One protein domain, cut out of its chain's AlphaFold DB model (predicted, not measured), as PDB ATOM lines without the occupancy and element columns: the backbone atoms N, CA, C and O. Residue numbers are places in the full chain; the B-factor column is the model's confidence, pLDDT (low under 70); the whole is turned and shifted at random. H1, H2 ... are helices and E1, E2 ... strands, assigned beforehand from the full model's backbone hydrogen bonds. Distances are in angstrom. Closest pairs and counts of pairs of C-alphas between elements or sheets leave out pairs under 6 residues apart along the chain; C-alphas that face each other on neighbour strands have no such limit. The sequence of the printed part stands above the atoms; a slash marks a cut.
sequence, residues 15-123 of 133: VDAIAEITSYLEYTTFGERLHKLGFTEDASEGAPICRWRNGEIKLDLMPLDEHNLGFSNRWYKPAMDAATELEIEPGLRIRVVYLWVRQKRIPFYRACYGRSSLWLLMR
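Overview. This is residues 15 to 123 of the 133 residues of an uncharacterized protein of Verrucomicrobia bacterium (UniProt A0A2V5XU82). One strongly twisted sheet of six strands runs through the model, with the long helix H1 covering one face of its E2 and E3 end and the short helix H3 crossing E1 and E8 on the other face. E5 runs on past the sheet into E6, which meets E7 at one point, and these two strands lie farthest from the mean of the C-alphas. The printed part has 109 residues with three named helices and eight named strands, in the order E1 H1 E2 E3 H2 H3 E4 E5 E6 E7 E8; the class is mixed, helices and strands. The large sheet is mixed, in the order E2, E3, E1, E8, E5, E4. The whole is compact, with a radius of gyration of the C-alphas of 14.2 A and spans of 39 by 33 by 27 A.

Along the chain. Find C-alpha 15 at (-26.945, 21.472, -45.441); there E1 begins and runs through residues 15 to 19. Next comes H1, residues 24 to 36, 18.5 A from C-alpha 24 at (-19.518, 41.633, -48.612) to C-alpha 36. After residues 37 to 50, a stretch with no named element, look for E2 at residues 51 to 54 and E3 at residues 57 to 63, which is 19.2 A long. H2 holds residues 66 to 69 and H3 residues 76 to 82, 9.9 A long. E4 is residues 84 to 89, 15.6 A, and E5 residues 92 to 96, 12.8 A. E6, residues 98 to 101, and E7, residues 104 to 107, are each 9.3 A long. E8, residues 118 to 122, 13.1 A, ends at C-alpha 122, (-16.109, 25.812, -48.329).

Arrangement. Begin at E1, an inner strand. It is parallel to E3 at 23 degrees, with N 17 and O 60 2.8 A apart, and parallel to E8 at 28 degrees, with N 120 and O 16 2.7 A apart. E2, an edge strand, forms a hairpin with E3, antiparallel at 147 degrees; N 52 and O 59 are 2.8 A apart. Beside E2, residues 40 to 41 pair with residues 52 to 53, antiparallel. Past E8, look for its antiparallel neighbour E5, where N 121 and O 95 are 2.8 A apart. E5 and E4, the other edge strand, form a hairpin at 145 degrees, with N 86 and O 94 2.8 A apart. The sheet and its helices make three layers, helices on both faces: H1 on one, H3 on the other. H1 lies over E3 at a height over the sheet of 10.2 A and runs along the strands, at 12 degrees to E3 on the local plane; their closest C-alphas are those of Tyr 27 and Pro 63, 7.7 A apart. H3 has a height over the sheet of 9.1 A, lies only just over E1 and E8, with 3 of its C-alphas on each, and runs across the strands, at 82 degrees to E1 on the local plane. H1 and H2 only just touch, with 3 pairs of C-alphas within 8 A; the closest are those of Tyr 24 and Asn 68, 5.3 A. E5 runs on into E6 at 33 degrees. E6 and E7 meet only at a point, where C-alphas 98 and 107 face each other at 5.1 A. In H1 and H3 every O i to N i+4 pair is within hydrogen-bond range; H2 is too short for such a pair.

Size, cuts and confidence. The two C-alphas farthest apart are those of Lys 36 and Gln 103, 41.6 A. The printed part has no cut. The one long link is H1 to E2, with 14 residues. The mean pLDDT of the printed part is 73.0; look for low confidence, under 70, at residues 69 to 72 and 99 to 123.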
ATOM      1  N   VAL A  15     -28.407  21.343 -45.411       81.56
ATOM      2  CA  VAL A  15     -26.945  21.472 -45.441       81.56
ATOM      3  C   VAL A  15     -26.565  22.776 -44.747       81.56
ATOM      4  O   VAL A  15     -26.980  23.850 -45.162       81.56
ATOM      5  N   ASP A  16     -25.740  22.698 -43.713       83.62
ATOM      6  CA  ASP A  16     -25.103  23.864 -43.105       83.62
ATOM      7  C   ASP A  16     -23.726  24.042 -43.736       83.62
ATOM      8  O   ASP A  16     -22.974  23.077 -43.845       83.62
ATOM      9  N   ALA A  17     -23.342  25.253 -44.128       85.00
ATOM     10  CA  ALA A  17     -22.018  25.512 -44.674       85.00
ATOM     11  C   ALA A  17     -21.335  26.680 -43.972       85.00
ATOM     12  O   ALA A  17     -21.895  27.767 -43.887       85.00
ATOM     13  N   ILE A  18     -20.094  26.482 -43.522       82.81
ATOM     14  CA  ILE A  18     -19.210  27.597 -43.163       82.81
ATOM     15  C   ILE A  18     -18.391  27.942 -44.406       82.81
ATOM     16  O   ILE A  18     -17.768  27.068 -45.021       82.81
ATOM     17  N   ALA A  19     -18.381  29.214 -44.783       81.75
ATOM     18  CA  ALA A  19     -17.624  29.697 -45.927       81.75
ATOM     19  C   ALA A  19     -16.553  30.691 -45.476       81.75
ATOM     20  O   ALA A  19     -16.831  31.591 -44.682       81.75
ATOM     21  N   GLU A  20     -15.337  30.558 -46.022       79.81
ATOM     22  CA  GLU A  20     -14.252  31.548 -45.873       79.81
ATOM     23  C   GLU A  20     -14.550  32.803 -46.712       79.81
ATOM     24  O   GLU A  20     -13.775  33.195 -47.573       79.81
ATOM     25  N   ILE A  21     -15.726  33.386 -46.486       80.88
ATOM     26  CA  ILE A  21     -16.181  34.656 -47.038       80.88
ATOM     27  C   ILE A  21     -15.887  35.716 -45.981       80.88
ATOM     28  O   ILE A  21     -16.397  35.653 -44.857       80.88
ATOM     29  N   THR A  22     -15.022  36.657 -46.344       80.69
ATOM     30  CA  THR A  22     -14.461  37.679 -45.448       80.69
ATOM     31  C   THR A  22     -14.818  39.095 -45.867       80.69
ATOM     32  O   THR A  22     -14.385  40.053 -45.240       80.69
ATOM     33  N   SER A  23     -15.609  39.247 -46.928       82.31
ATOM     34  CA  SER A  23     -16.102  40.544 -47.366       82.31
ATOM     35  C   SER A  23     -17.475  40.435 -48.009       82.31
ATOM     36  O   SER A  23     -17.847  39.398 -48.569       82.31
ATOM     37  N   TYR A  24     -18.198  41.553 -48.001       83.38
ATOM     38  CA  TYR A  24     -19.518  41.633 -48.612       83.38
ATOM     39  C   TYR A  24     -19.474  41.329 -50.114       83.38
ATOM     40  O   TYR A  24     -20.344  40.639 -50.631       83.38
ATOM     41  N   LEU A  25     -18.424  41.775 -50.814       86.00
ATOM     42  CA  LEU A  25     -18.251  41.509 -52.245       86.00
ATOM     43  C   LEU A  25     -18.088  40.010 -52.543       86.00
ATOM     44  O   LEU A  25     -18.633  39.499 -53.524       86.00
ATOM     45  N   GLU A  26     -17.342  39.290 -51.705       84.38
ATOM     46  CA  GLU A  26     -17.224  37.833 -51.811       84.38
ATOM     47  C   GLU A  26     -18.569  37.155 -51.545       84.38
ATOM     48  O   GLU A  26     -18.928  36.214 -52.255       84.38
ATOM     49  N   TYR A  27     -19.332  37.664 -50.571       85.06
ATOM     50  CA  TYR A  27     -20.665  37.159 -50.256       85.06
ATOM     51  C   TYR A  27     -21.630  37.330 -51.432       85.06
ATOM     52  O   TYR A  27     -22.252  36.357 -51.853       85.06
ATOM     53  N   THR A  28     -21.708  38.526 -52.024       86.25
ATOM     54  CA  THR A  28     -22.579  38.782 -53.182       86.25
ATOM     55  C   THR A  28     -22.172  37.938 -54.383       86.25
ATOM     56  O   THR A  28     -23.022  37.320 -55.016       86.25
ATOM     57  N   THR A  29     -20.868  37.824 -54.656       87.88
ATOM     58  CA  THR A  29     -20.343  36.985 -55.747       87.88
ATOM     59  C   THR A  29     -20.694  35.509 -55.537       87.88
ATOM     60  O   THR A  29     -21.012  34.789 -56.485       87.88
ATOM     61  N   PHE A  30     -20.647  35.030 -54.292       87.25
ATOM     62  CA  PHE A  30     -21.068  33.675 -53.962       87.25
ATOM     63  C   PHE A  30     -22.582  33.493 -54.135       87.25
ATOM     64  O   PHE A  30     -23.005  32.508 -54.742       87.25
ATOM     65  N   GLY A  31     -23.380  34.463 -53.684       89.25
ATOM     66  CA  GLY A  31     -24.828  34.488 -53.885       89.25
ATOM     67  C   GLY A  31     -25.213  34.414 -55.363       89.25
ATOM     68  O   GLY A  31     -26.039  33.593 -55.743       89.25
ATOM     69  N   GLU A  32     -24.546  35.162 -56.246       90.81
ATOM     70  CA  GLU A  32     -24.775  35.073 -57.697       90.81
ATOM     71  C   GLU A  32     -24.525  33.667 -58.265       90.81
ATOM     72  O   GLU A  32     -25.199  33.234 -59.202       90.81
ATOM     73  N   ARG A  33     -23.546  32.934 -57.719       88.69
ATOM     74  CA  ARG A  33     -23.285  31.543 -58.116       88.69
ATOM     75  C   ARG A  33     -24.400  30.616 -57.639       88.69
ATOM     76  O   ARG A  33     -24.794  29.740 -58.401       88.69
ATOM     77  N   LEU A  34     -24.921  30.824 -56.430       89.81
ATOM     78  CA  LEU A  34     -26.081  30.093 -55.915       89.81
ATOM     79  C   LEU A  34     -27.334  30.357 -56.759       89.81
ATOM     80  O   LEU A  34     -27.993  29.405 -57.173       89.81
ATOM     81  N   HIS A  35     -27.593  31.617 -57.114       92.25
ATOM     82  CA  HIS A  35     -28.679  32.005 -58.021       92.25
ATOM     83  C   HIS A  35     -28.589  31.284 -59.371       92.25
ATOM     84  O   HIS A  35     -29.571  30.720 -59.848       92.25
ATOM     85  N   LYS A  36     -27.391  31.205 -59.968       91.50
ATOM     86  CA  LYS A  36     -27.155  30.449 -61.217       91.50
ATOM     87  C   LYS A  36     -27.413  28.944 -61.085       91.50
ATOM     88  O   LYS A  36     -27.677  28.294 -62.091       91.50
ATOM     89  N   LEU A  37     -27.331  28.399 -59.873       87.00
ATOM     90  CA  LEU A  37     -27.639  27.003 -59.551       87.00
ATOM     91  C   LEU A  37     -29.110  26.797 -59.140       87.00
ATOM     92  O   LEU A  37     -29.476  25.698 -58.730       87.00
ATOM     93  N   GLY A  38     -29.951  27.834 -59.233       92.00
ATOM     94  CA  GLY A  38     -31.378  27.770 -58.905       92.00
ATOM     95  C   GLY A  38     -31.701  27.925 -57.418       92.00
ATOM     96  O   GLY A  38     -32.845  27.712 -57.022       92.00
ATOM     97  N   PHE A  39     -30.721  28.289 -56.588       93.56
ATOM     98  CA  PHE A  39     -30.985  28.650 -55.200       93.56
ATOM     99  C   PHE A  39     -31.518  30.078 -55.096       93.56
ATOM    100  O   PHE A  39     -31.126  30.953 -55.858       93.56
ATOM    101  N   THR A  40     -32.367  30.317 -54.102       94.94
ATOM    102  CA  THR A  40     -32.886  31.645 -53.736       94.94
ATOM    103  C   THR A  40     -32.807  31.833 -52.228       94.94
ATOM    104  O   THR A  40     -32.841  30.849 -51.488       94.94
ATOM    105  N   GLU A  41     -32.685  33.069 -51.756       93.94
ATOM    106  CA  GLU A  41     -32.742  33.379 -50.329       93.94
ATOM    107  C   GLU A  41     -34.122  33.001 -49.753       93.94
ATOM    108  O   GLU A  41     -35.165  33.232 -50.372       93.94
ATOM    109  N   ASP A  42     -34.154  32.410 -48.556       93.69
ATOM    110  CA  ASP A  42     -35.407  32.040 -47.896       93.69
ATOM    111  C   ASP A  42     -36.077  33.272 -47.277       93.69
ATOM    112  O   ASP A  42     -35.769  33.679 -46.159       93.69
ATOM    113  N   ALA A  43     -37.021  33.857 -48.010       90.50
ATOM    114  CA  ALA A  43     -37.808  35.003 -47.557       90.50
ATOM    115  C   ALA A  43     -39.009  34.622 -46.665       90.50
ATOM    116  O   ALA A  43     -39.856  35.471 -46.377       90.50
ATOM    117  N   SER A  44     -39.132  33.354 -46.255       90.81
ATOM    118  CA  SER A  44     -40.222  32.911 -45.378       90.81
ATOM    119  C   SER A  44     -40.131  33.589 -44.008       90.81
ATOM    120  O   SER A  44     -39.046  33.831 -43.481       90.81
ATOM    121  N   GLU A  45     -41.279  33.863 -43.388       90.38
ATOM    122  CA  GLU A  45     -41.315  34.492 -42.067       90.38
ATOM    123  C   GLU A  45     -40.556  33.648 -41.026       90.38
ATOM    124  O   GLU A  45     -40.798  32.450 -40.865       90.38
ATOM    125  N   GLY A  46     -39.606  34.278 -40.327       85.50
ATOM    126  CA  GLY A  46     -38.768  33.623 -39.320       85.50
ATOM    127  C   GLY A  46     -37.657  32.725 -39.879       85.50
ATOM    128  O   GLY A  46     -36.972  32.061 -39.094       85.50
ATOM    129  N   ALA A  47     -37.452  32.685 -41.199       86.00
ATOM    130  CA  ALA A  47     -36.316  31.985 -41.783       86.00
ATOM    131  C   ALA A  47     -34.985  32.659 -41.389       86.00
ATOM    132  O   ALA A  47     -34.910  33.889 -41.309       86.00
ATOM    133  N   PRO A  48     -33.914  31.881 -41.135       85.56
ATOM    134  CA  PRO A  48     -32.583  32.444 -40.951       85.56
ATOM    135  C   PRO A  48     -32.145  33.223 -42.193       85.56
ATOM    136  O   PRO A  48     -32.253  32.717 -43.305       85.56
ATOM    137  N   ILE A  49     -31.569  34.410 -42.005       86.38
ATOM    138  CA  ILE A  49     -31.098  35.261 -43.114       86.38
ATOM    139  C   ILE A  49     -29.987  34.606 -43.959       86.38
ATOM    140  O   ILE A  49     -29.774  34.977 -45.105       86.38
ATOM    141  N   CYS A  50     -29.278  33.617 -43.410       86.25
ATOM    142  CA  CYS A  50     -28.269  32.840 -44.130       86.25
ATOM    143  C   CYS A  50     -28.843  31.700 -44.981       86.25
ATOM    144  O   CYS A  50     -28.063  31.004 -45.635       86.25
ATOM    145  N   ARG A  51     -30.158  31.453 -44.933       91.75
ATOM    146  CA  ARG A  51     -30.770  30.295 -45.576       91.75
ATOM    147  C   ARG A  51     -31.039  30.545 -47.051       91.75
ATOM    148  O   ARG A  51     -31.689  31.513 -47.431       91.75
ATOM    149  N   TRP A  52     -30.623  29.578 -47.850       93.00
ATOM    150  CA  TRP A  52     -30.900  29.449 -49.270       93.00
ATOM    151  C   TRP A  52     -31.758  28.213 -49.521       93.00
ATOM    152  O   TRP A  52     -31.661  27.217 -48.801       93.00
ATOM    153  N   ARG A  53     -32.592  28.254 -50.559       93.31
ATOM    154  CA  ARG A  53     -33.492  27.163 -50.939       93.31
ATOM    155  C   ARG A  53     -33.426  26.855 -52.421       93.31
ATOM    156  O   ARG A  53     -33.443  27.769 -53.238       93.31
ATOM    157  N   ASN A  54     -33.446  25.567 -52.741       90.62
ATOM    158  CA  ASN A  54     -33.707  25.041 -54.076       90.62
ATOM    159  C   ASN A  54     -34.638  23.825 -53.929       90.62
ATOM    160  O   ASN A  54     -34.218  22.758 -53.481       90.62
ATOM    161  N   GLY A  55     -35.935  24.020 -54.187       88.25
ATOM    162  CA  GLY A  55     -36.963  23.016 -53.902       88.25
ATOM    163  C   GLY A  55     -37.033  22.645 -52.412       88.25
ATOM    164  O   GLY A  55     -37.338  23.487 -51.554       88.25
ATOM    165  N   GLU A  56     -36.774  21.371 -52.112       85.06
ATOM    166  CA  GLU A  56     -36.743  20.830 -50.745       85.06
ATOM    167  C   GLU A  56     -35.391  21.021 -50.043       85.06
ATOM    168  O   GLU A  56     -35.323  20.934 -48.814       85.06
ATOM    169  N   ILE A  57     -34.333  21.329 -50.801       85.06
ATOM    170  CA  ILE A  57     -32.983  21.515 -50.271       85.06
ATOM    171  C   ILE A  57     -32.900  22.865 -49.573       85.06
ATOM    172  O   ILE A  57     -33.248  23.900 -50.152       85.06
ATOM    173  N   LYS A  58     -32.391  22.855 -48.339       87.50
ATOM    174  CA  LYS A  58     -32.047  24.065 -47.591       87.50
ATOM    175  C   LYS A  58     -30.545  24.117 -47.374       87.50
ATOM    176  O   LYS A  58     -29.942  23.132 -46.960       87.50
ATOM    177  N   LEU A  59     -29.958  25.275 -47.645       87.94
ATOM    178  CA  LEU A  59     -28.544  25.553 -47.443       87.94
ATOM    179  C   LEU A  59     -28.398  26.752 -46.507       87.94
ATOM    180  O   LEU A  59     -28.676  27.876 -46.907       87.94
ATOM    181  N   ASP A  60     -27.929  26.529 -45.287       88.06
ATOM    182  CA  ASP A  60     -27.626  27.599 -44.337       88.06
ATOM    183  C   ASP A  60     -26.153  28.004 -44.501       88.06
ATOM    184  O   ASP A  60     -25.242  27.311 -44.049       88.06
ATOM    185  N   LEU A  61     -25.900  29.121 -45.191       86.88
ATOM    186  CA  LEU A  61     -24.554  29.593 -45.530       86.88
ATOM    187  C   LEU A  61     -24.052  30.641 -44.528       86.88
ATOM    188  O   LEU A  61     -24.444  31.807 -44.567       86.88
ATOM    189  N   MET A  62     -23.126  30.243 -43.666       84.25
ATOM    190  CA  MET A  62     -22.545  31.082 -42.620       84.25
ATOM    191  C   MET A  62     -21.180  31.648 -43.051       84.25
ATOM    192  O   MET A  62     -20.224  30.878 -43.209       84.25
ATOM    193  N   PRO A  63     -21.049  32.975 -43.235       80.25
ATOM    194  CA  PRO A  63     -19.762  33.611 -43.497       80.25
ATOM    195  C   PRO A  63     -18.902  33.678 -42.224       80.25
ATOM    196  O   PRO A  63     -19.415  33.634 -41.104       80.25
ATOM    197  N   LEU A  64     -17.582  33.808 -42.389       73.44
ATOM    198  CA  LEU A  64     -16.672  34.026 -41.259       73.44
ATOM    199  C   LEU A  64     -16.787  35.437 -40.685       73.44
ATOM    200  O   LEU A  64     -16.731  35.603 -39.466       73.44
ATOM    201  N   ASP A  65     -16.906  36.436 -41.557       75.00
ATOM    202  CA  ASP A  65     -16.978  37.834 -41.146       75.00
ATOM    203  C   ASP A  65     -18.425  38.231 -40.802       75.00
ATOM    204  O   ASP A  65     -19.341  38.105 -41.625       75.00
ATOM    205  N   GLU A  66     -18.601  38.717 -39.569       73.56
ATOM    206  CA  GLU A  66     -19.866  39.195 -39.013       73.56
ATOM    207  C   GLU A  66     -20.445  40.386 -39.776       73.56
ATOM    208  O   GLU A  66     -21.661  40.569 -39.779       73.56
ATOM    209  N   HIS A  67     -19.617  41.156 -40.486       73.69
ATOM    210  CA  HIS A  67     -20.062  42.294 -41.288       73.69
ATOM    211  C   HIS A  67     -20.910  41.901 -42.507       73.69
ATOM    212  O   HIS A  67     -21.583  42.758 -43.072       73.69
ATOM    213  N   ASN A  68     -20.921  40.623 -42.900       74.38
ATOM    214  CA  ASN A  68     -21.707  40.159 -44.045       74.38
ATOM    215  C   ASN A  68     -23.196  40.008 -43.721       74.38
ATOM    216  O   ASN A  68     -24.040  40.504 -44.459       74.38
ATOM    217  N   LEU A  69     -23.516  39.311 -42.625       67.75
ATOM    218  CA  LEU A  69     -24.897  38.979 -42.243       67.75
ATOM    219  C   LEU A  69     -25.308  39.534 -40.872       67.75
ATOM    220  O   LEU A  69     -26.405  39.254 -40.396       67.75
ATOM    221  N   GLY A  70     -24.439  40.309 -40.220       66.25
ATOM    222  CA  GLY A  70     -24.676  40.861 -38.886       66.25
ATOM    223  C   GLY A  70     -24.467  39.861 -37.745       66.25
ATOM    224  O   GLY A  70     -24.802  40.170 -36.603       66.25
ATOM    225  N   PHE A  71     -23.934  38.669 -38.025       63.66
ATOM    226  CA  PHE A  71     -23.565  37.678 -37.017       63.66
ATOM    227  C   PHE A  71     -22.392  36.812 -37.485       63.66
ATOM    228  O   PHE A  71     -22.234  36.530 -38.671       63.66
ATOM    229  N   SER A  72     -21.591  36.351 -36.527       67.62
ATOM    230  CA  SER A  72     -20.584  35.305 -36.709       67.62
ATOM    231  C   SER A  72     -20.520  34.435 -35.452       67.62
ATOM    232  O   SER A  72     -21.152  34.719 -34.431       67.62
ATOM    233  N   ASN A  73     -19.768  33.341 -35.519       74.12
ATOM    234  CA  ASN A  73     -19.571  32.428 -34.408       74.12
ATOM    235  C   ASN A  73     -18.077  32.187 -34.182       74.12
ATOM    236  O   ASN A  73     -17.356  31.747 -35.077       74.12
ATOM    237  N   ARG A  74     -17.628  32.377 -32.935       73.25
ATOM    238  CA  ARG A  74     -16.240  32.120 -32.505       73.25
ATOM    239  C   ARG A  74     -15.734  30.709 -32.830       73.25
ATOM    240  O   ARG A  74     -14.529  30.487 -32.864       73.25
ATOM    241  N   TRP A  75     -16.641  29.753 -33.034       77.56
ATOM    242  CA  TRP A  75     -16.313  28.371 -33.374       77.56
ATOM    243  C   TRP A  75     -16.059  28.146 -34.864       77.56
ATOM    244  O   TRP A  75     -15.492  27.110 -35.200       77.56
ATOM    245  N   TYR A  76     -16.417  29.082 -35.752       77.75
ATOM    246  CA  TYR A  76     -16.269  28.872 -37.190       77.75
ATOM    247  C   TYR A  76     -14.813  28.690 -37.599       77.75
ATOM    248  O   TYR A  76     -14.496  27.680 -38.215       77.75
ATOM    249  N   LYS A  77     -13.904  29.591 -37.204       79.31
ATOM    250  CA  LYS A  77     -12.484  29.461 -37.568       79.31
ATOM    251  C   LYS A  77     -11.845  28.170 -37.019       79.31
ATOM    252  O   LYS A  77     -11.306  27.416 -37.827       79.31
ATOM    253  N   PRO A  78     -11.990  27.818 -35.722       78.62
ATOM    254  CA  PRO A  78     -11.529  26.523 -35.215       78.62
ATOM    255  C   PRO A  78     -12.136  25.317 -35.944       78.62
ATOM    256  O   PRO A  78     -11.436  24.343 -36.212       78.62
ATOM    257  N   ALA A  79     -13.425  25.376 -36.295       77.62
ATOM    258  CA  ALA A  79     -14.079  24.335 -37.080       77.62
ATOM    259  C   ALA A  79     -13.466  24.226 -38.484       77.62
ATOM    260  O   ALA A  79     -13.206  23.117 -38.949       77.62
ATOM    261  N   MET A  80     -13.166  25.360 -39.127       80.38
ATOM    262  CA  MET A  80     -12.492  25.379 -40.423       80.38
ATOM    263  C   MET A  80     -11.120  24.719 -40.370       80.38
ATOM    264  O   MET A  80     -10.752  23.992 -41.294       80.38
ATOM    265  N   ASP A  81     -10.361  24.981 -39.311       82.69
ATOM    266  CA  ASP A  81      -9.005  24.461 -39.149       82.69
ATOM    267  C   ASP A  81      -9.012  22.960 -38.811       82.69
ATOM    268  O   ASP A  81      -8.142  22.221 -39.268       82.69
ATOM    269  N   ALA A  82     -10.034  22.483 -38.093       80.06
ATOM    270  CA  ALA A  82     -10.211  21.072 -37.743       80.06
ATOM    271  C   ALA A  82     -10.898  20.221 -38.835       80.06
ATOM    272  O   ALA A  82     -10.993  18.997 -38.693       80.06
ATOM    273  N   ALA A  83     -11.410  20.833 -39.907       82.38
ATOM    274  CA  ALA A  83     -12.175  20.116 -40.923       82.38
ATOM    275  C   ALA A  83     -11.310  19.139 -41.727       82.38
ATOM    276  O   ALA A  83     -10.236  19.492 -42.224       82.38
ATOM    277  N   THR A  84     -11.833  17.929 -41.913       80.50
ATOM    278  CA  THR A  84     -11.174  16.834 -42.638       80.50
ATOM    279  C   THR A  84     -11.760  16.697 -44.039       80.50
ATOM    280  O   THR A  84     -12.963  16.885 -44.221       80.50
ATOM    281  N   GLU A  85     -10.928  16.368 -45.023       83.44
ATOM    282  CA  GLU A  85     -11.386  16.081 -46.385       83.44
ATOM    283  C   GLU A  85     -12.039  14.690 -46.464       83.44
ATOM    284  O   GLU A  85     -11.567  13.731 -45.851       83.44
ATOM    285  N   LEU A  86     -13.144  14.596 -47.197       79.25
ATOM    286  CA  LEU A  86     -13.891  13.378 -47.470       79.25
ATOM    287  C   LEU A  86     -14.253  13.355 -48.956       79.25
ATOM    288  O   LEU A  86     -14.816  14.317 -49.472       79.25
ATOM    289  N   GLU A  87     -13.940  12.257 -49.635       80.81
ATOM    290  CA  GLU A  87     -14.434  11.994 -50.986       80.81
ATOM    291  C   GLU A  87     -15.810  11.334 -50.883       80.81
ATOM    292  O   GLU A  87     -15.952  10.304 -50.224       80.81
ATOM    293  N   ILE A  88     -16.822  11.968 -51.474       79.19
ATOM    294  CA  ILE A  88     -18.207  11.468 -51.454       79.19
ATOM    295  C   ILE A  88     -18.591  10.791 -52.769       79.19
ATOM    296  O   ILE A  88     -19.406   9.876 -52.763       79.19
ATOM    297  N   GLU A  89     -17.945  11.183 -53.868       74.94
ATOM    298  CA  GLU A  89     -18.039  10.562 -55.190       74.94
ATOM    299  C   GLU A  89     -16.684  10.697 -55.898       74.94
ATOM    300  O   GLU A  89     -15.905  11.579 -55.522       74.94
ATOM    301  N   PRO A  90     -16.377   9.874 -56.919       80.81
ATOM    302  CA  PRO A  90     -15.111   9.964 -57.642       80.81
ATOM    303  C   PRO A  90     -14.826  11.383 -58.153       80.81
ATOM    304  O   PRO A  90     -15.521  11.897 -59.028       80.81
ATOM    305  N   GLY A  91     -13.784  12.017 -57.612       81.62
ATOM    306  CA  GLY A  91     -13.390  13.383 -57.975       81.62
ATOM    307  C   GLY A  91     -14.148  14.502 -57.251       81.62
ATOM    308  O   GLY A  91     -13.776  15.666 -57.407       81.62
ATOM    309  N   LEU A  92     -15.136  14.177 -56.411       77.25
ATOM    310  CA  LEU A  92     -15.869  15.126 -55.578       77.25
ATOM    311  C   LEU A  92     -15.423  15.007 -54.119       77.25
ATOM    312  O   LEU A  92     -15.842  14.118 -53.369       77.25
ATOM    313  N   ARG A  93     -14.570  15.947 -53.708       79.69
ATOM    314  CA  ARG A  93     -14.073  16.053 -52.336       79.69
ATOM    315  C   ARG A  93     -14.686  17.242 -51.622       79.69
ATOM    316  O   ARG A  93     -14.759  18.342 -52.161       79.69
ATOM    317  N   ILE A  94     -15.072  17.009 -50.378       81.50
ATOM    318  CA  ILE A  94     -15.634  18.011 -49.487       81.50
ATOM    319  C   ILE A  94     -14.844  18.075 -48.187       81.50
ATOM    320  O   ILE A  94     -14.240  17.093 -47.762       81.50
ATOM    321  N   ARG A  95     -14.871  19.223 -47.508       81.94
ATOM    322  CA  ARG A  95     -14.346  19.344 -46.144       81.94
ATOM    323  C   ARG A  95     -15.501  19.274 -45.157       81.94
ATOM    324  O   ARG A  95     -16.454  20.037 -45.272       81.94
ATOM    325  N   VAL A  96     -15.399  18.375 -44.187       81.19
ATOM    326  CA  VAL A  96     -16.436  18.128 -43.179       81.19
ATOM    327  C   VAL A  96     -15.882  18.422 -41.794       81.19
ATOM    328  O   VAL A  96     -14.760  18.031 -41.455       81.19
ATOM    329  N   VAL A  97     -16.687  19.105 -40.982       75.56
ATOM    330  CA  VAL A  97     -16.396  19.334 -39.567       75.56
ATOM    331  C   VAL A  97     -17.058  18.230 -38.750       75.56
ATOM    332  O   VAL A  97     -18.278  18.074 -38.756       75.56
ATOM    333  N   TYR A  98     -16.253  17.477 -38.007       70.12
ATOM    334  CA  TYR A  98     -16.749  16.543 -37.000       70.12
ATOM    335  C   TYR A  98     -16.636  17.198 -35.630       70.12
ATOM    336  O   TYR A  98     -15.609  17.803 -35.323       70.12
ATOM    337  N   LEU A  99     -17.641  17.031 -34.774       53.38
ATOM    338  CA  LEU A  99     -17.495  17.410 -33.376       53.38
ATOM    339  C   LEU A  99     -17.223  16.185 -32.536       53.38
ATOM    340  O   LEU A  99     -17.957  15.199 -32.545       53.38
ATOM    341  N   TRP A 100     -16.169  16.288 -31.752       39.31
ATOM    342  CA  TRP A 100     -15.791  15.269 -30.804       39.31
ATOM    343  C   TRP A 100     -16.626  15.422 -29.531       39.31
ATOM    344  O   TRP A 100     -16.313  16.238 -28.668       39.31
ATOM    345  N   VAL A 101     -17.675  14.610 -29.378       38.25
ATOM    346  CA  VAL A 101     -18.298  14.370 -28.068       38.25
ATOM    347  C   VAL A 101     -17.815  13.010 -27.565       38.25
ATOM    348  O   VAL A 101     -18.241  11.975 -28.062       38.25
ATOM    349  N   ARG A 102     -16.893  13.020 -26.591       33.66
ATOM    350  CA  ARG A 102     -16.434  11.855 -25.800       33.66
ATOM    351  C   ARG A 102     -16.164  10.558 -26.599       33.66
ATOM    352  O   ARG A 102     -16.902   9.586 -26.493       33.66
ATOM    353  N   GLN A 103     -15.031  10.517 -27.311       28.89
ATOM    354  CA  GLN A 103     -14.387   9.279 -27.806       28.89
ATOM    355  C   GLN A 103     -15.170   8.407 -28.812       28.89
ATOM    356  O   GLN A 103     -14.790   7.265 -29.063       28.89
ATOM    357  N   LYS A 104     -16.186   8.953 -29.486       31.62
ATOM    358  CA  LYS A 104     -16.732   8.383 -30.729       31.62
ATOM    359  C   LYS A 104     -16.678   9.446 -31.835       31.62
ATOM    360  O   LYS A 104     -16.995  10.606 -31.579       31.62
ATOM    361  N   ARG A 105     -16.278   9.070 -33.062       37.56
ATOM    362  CA  ARG A 105     -16.481   9.908 -34.262       37.56
ATOM    363  C   ARG A 105     -17.982   9.950 -34.519       37.56
ATOM    364  O   ARG A 105     -18.524   9.031 -35.120       37.56
ATOM    365  N   ILE A 106     -18.647  10.983 -34.016       38.47
ATOM    366  CA  ILE A 106     -20.057  11.240 -34.291       38.47
ATOM    367  C   ILE A 106     -20.101  12.530 -35.123       38.47
ATOM    368  O   ILE A 106     -19.558  13.542 -34.679       38.47
ATOM    369  N   PRO A 107     -20.670  12.531 -36.341       37.88
ATOM    370  CA  PRO A 107     -20.980  13.777 -37.043       37.88
ATOM    371  C   PRO A 107     -21.804  14.713 -36.136       37.88
ATOM    372  O   PRO A 107     -22.645  14.257 -35.364       37.88
ATOM    373  N   PHE A 108     -21.495  16.011 -36.166       39.56
ATOM    374  CA  PHE A 108     -21.882  17.038 -35.183       39.56
ATOM    375  C   PHE A 108     -23.383  17.405 -35.183       39.56
ATOM    376  O   PHE A 108     -23.760  18.567 -35.239       39.56
ATOM    377  N   TYR A 109     -24.280  16.430 -35.095       39.81
ATOM    378  CA  TYR A 109     -25.713  16.629 -35.321       39.81
ATOM    379  C   TYR A 109     -26.495  17.251 -34.149       39.81
ATOM    380  O   TYR A 109     -27.716  17.344 -34.237       39.81
ATOM    381  N   ARG A 110     -25.870  17.619 -33.014       32.88
ATOM    382  CA  ARG A 110     -26.638  17.777 -31.755       32.88
ATOM    383  C   ARG A 110     -26.456  19.053 -30.933       32.88
ATOM    384  O   ARG A 110     -27.245  19.238 -30.014       32.88
ATOM    385  N   ALA A 111     -25.484  19.930 -31.199       30.78
ATOM    386  CA  ALA A 111     -25.178  20.989 -30.220       30.78
ATOM    387  C   ALA A 111     -25.537  22.429 -30.601       30.78
ATOM    388  O   ALA A 111     -25.430  23.278 -29.721       30.78
ATOM    389  N   CYS A 112     -25.966  22.739 -31.829       32.00
ATOM    390  CA  CYS A 112     -26.236  24.143 -32.166       32.00
ATOM    391  C   CYS A 112     -27.710  24.488 -32.387       32.00
ATOM    392  O   CYS A 112     -28.126  25.493 -31.832       32.00
ATOM    393  N   TYR A 113     -28.539  23.667 -33.036       34.97
ATOM    394  CA  TYR A 113     -29.978  23.958 -33.150       34.97
ATOM    395  C   TYR A 113     -30.782  22.694 -33.453       34.97
ATOM    396  O   TYR A 113     -31.068  22.449 -34.609       34.97
ATOM    397  N   GLY A 114     -31.137  21.886 -32.443       32.31
ATOM    398  CA  GLY A 114     -32.300  20.966 -32.414       32.31
ATOM    399  C   GLY A 114     -32.706  20.107 -33.638       32.31
ATOM    400  O   GLY A 114     -33.788  19.526 -33.602       32.31
ATOM    401  N   ARG A 115     -31.916  20.010 -34.707       40.22
ATOM    402  CA  ARG A 115     -32.212  19.339 -35.973       40.22
ATOM    403  C   ARG A 115     -30.927  18.738 -36.527       40.22
ATOM    404  O   ARG A 115     -29.842  19.298 -36.393       40.22
ATOM    405  N   SER A 116     -31.080  17.555 -37.105       41.75
ATOM    406  CA  SER A 116     -30.018  16.798 -37.754       41.75
ATOM    407  C   SER A 116     -29.603  17.506 -39.044       41.75
ATOM    408  O   SER A 116     -30.253  17.332 -40.072       41.75
ATOM    409  N   SER A 117     -28.536  18.297 -38.980       43.62
ATOM    410  CA  SER A 117     -27.987  19.028 -40.125       43.62
ATOM    411  C   SER A 117     -26.507  18.703 -40.337       43.62
ATOM    412  O   SER A 117     -25.757  18.517 -39.371       43.62
ATOM    413  N   LEU A 118     -26.089  18.575 -41.598       43.34
ATOM    414  CA  LEU A 118     -24.712  18.243 -41.970       43.34
ATOM    415  C   LEU A 118     -23.909  19.522 -42.225       43.34
ATOM    416  O   LEU A 118     -24.304  20.326 -43.061       43.34
ATOM    417  N   TRP A 119     -22.762  19.667 -41.552       46.47
ATOM    418  CA  TRP A 119     -21.881  20.830 -41.688       46.47
ATOM    419  C   TRP A 119     -20.786  20.593 -42.734       46.47
ATOM    420  O   TRP A 119     -19.894  19.757 -42.553       46.47
ATOM    421  N   LEU A 120     -20.838  21.375 -43.804       55.25
ATOM    422  CA  LEU A 120     -19.890  21.434 -44.903       55.25
ATOM    423  C   LEU A 120     -18.978  22.655 -44.760       55.25
ATOM    424  O   LEU A 120     -19.383  23.704 -44.264       55.25
ATOM    425  N   LEU A 121     -17.740  22.548 -45.224       47.81
ATOM    426  CA  LEU A 121     -16.818  23.670 -45.241       47.81
ATOM    427  C   LEU A 121     -16.350  24.011 -46.652       47.81
ATOM    428  O   LEU A 121     -15.772  23.176 -47.345       47.81
ATOM    429  N   MET A 122     -16.533  25.274 -47.038       47.59
ATOM    430  CA  MET A 122     -16.109  25.812 -48.329       47.59
ATOM    431  C   MET A 122     -14.832  26.648 -48.173       47.59
ATOM    432  O   MET A 122     -14.847  27.715 -47.558       47.59
ATOM    433  N   ARG A 123     -13.719  26.165 -48.744       40.25
ATOM    434  CA  ARG A 123     -12.464  26.923 -48.903       40.25
ATOM    435  C   ARG A 123     -12.219  27.214 -50.378       40.25
ATOM    436  O   ARG A 123     -12.196  26.267 -51.151       40.25
TER     437      ARG A 123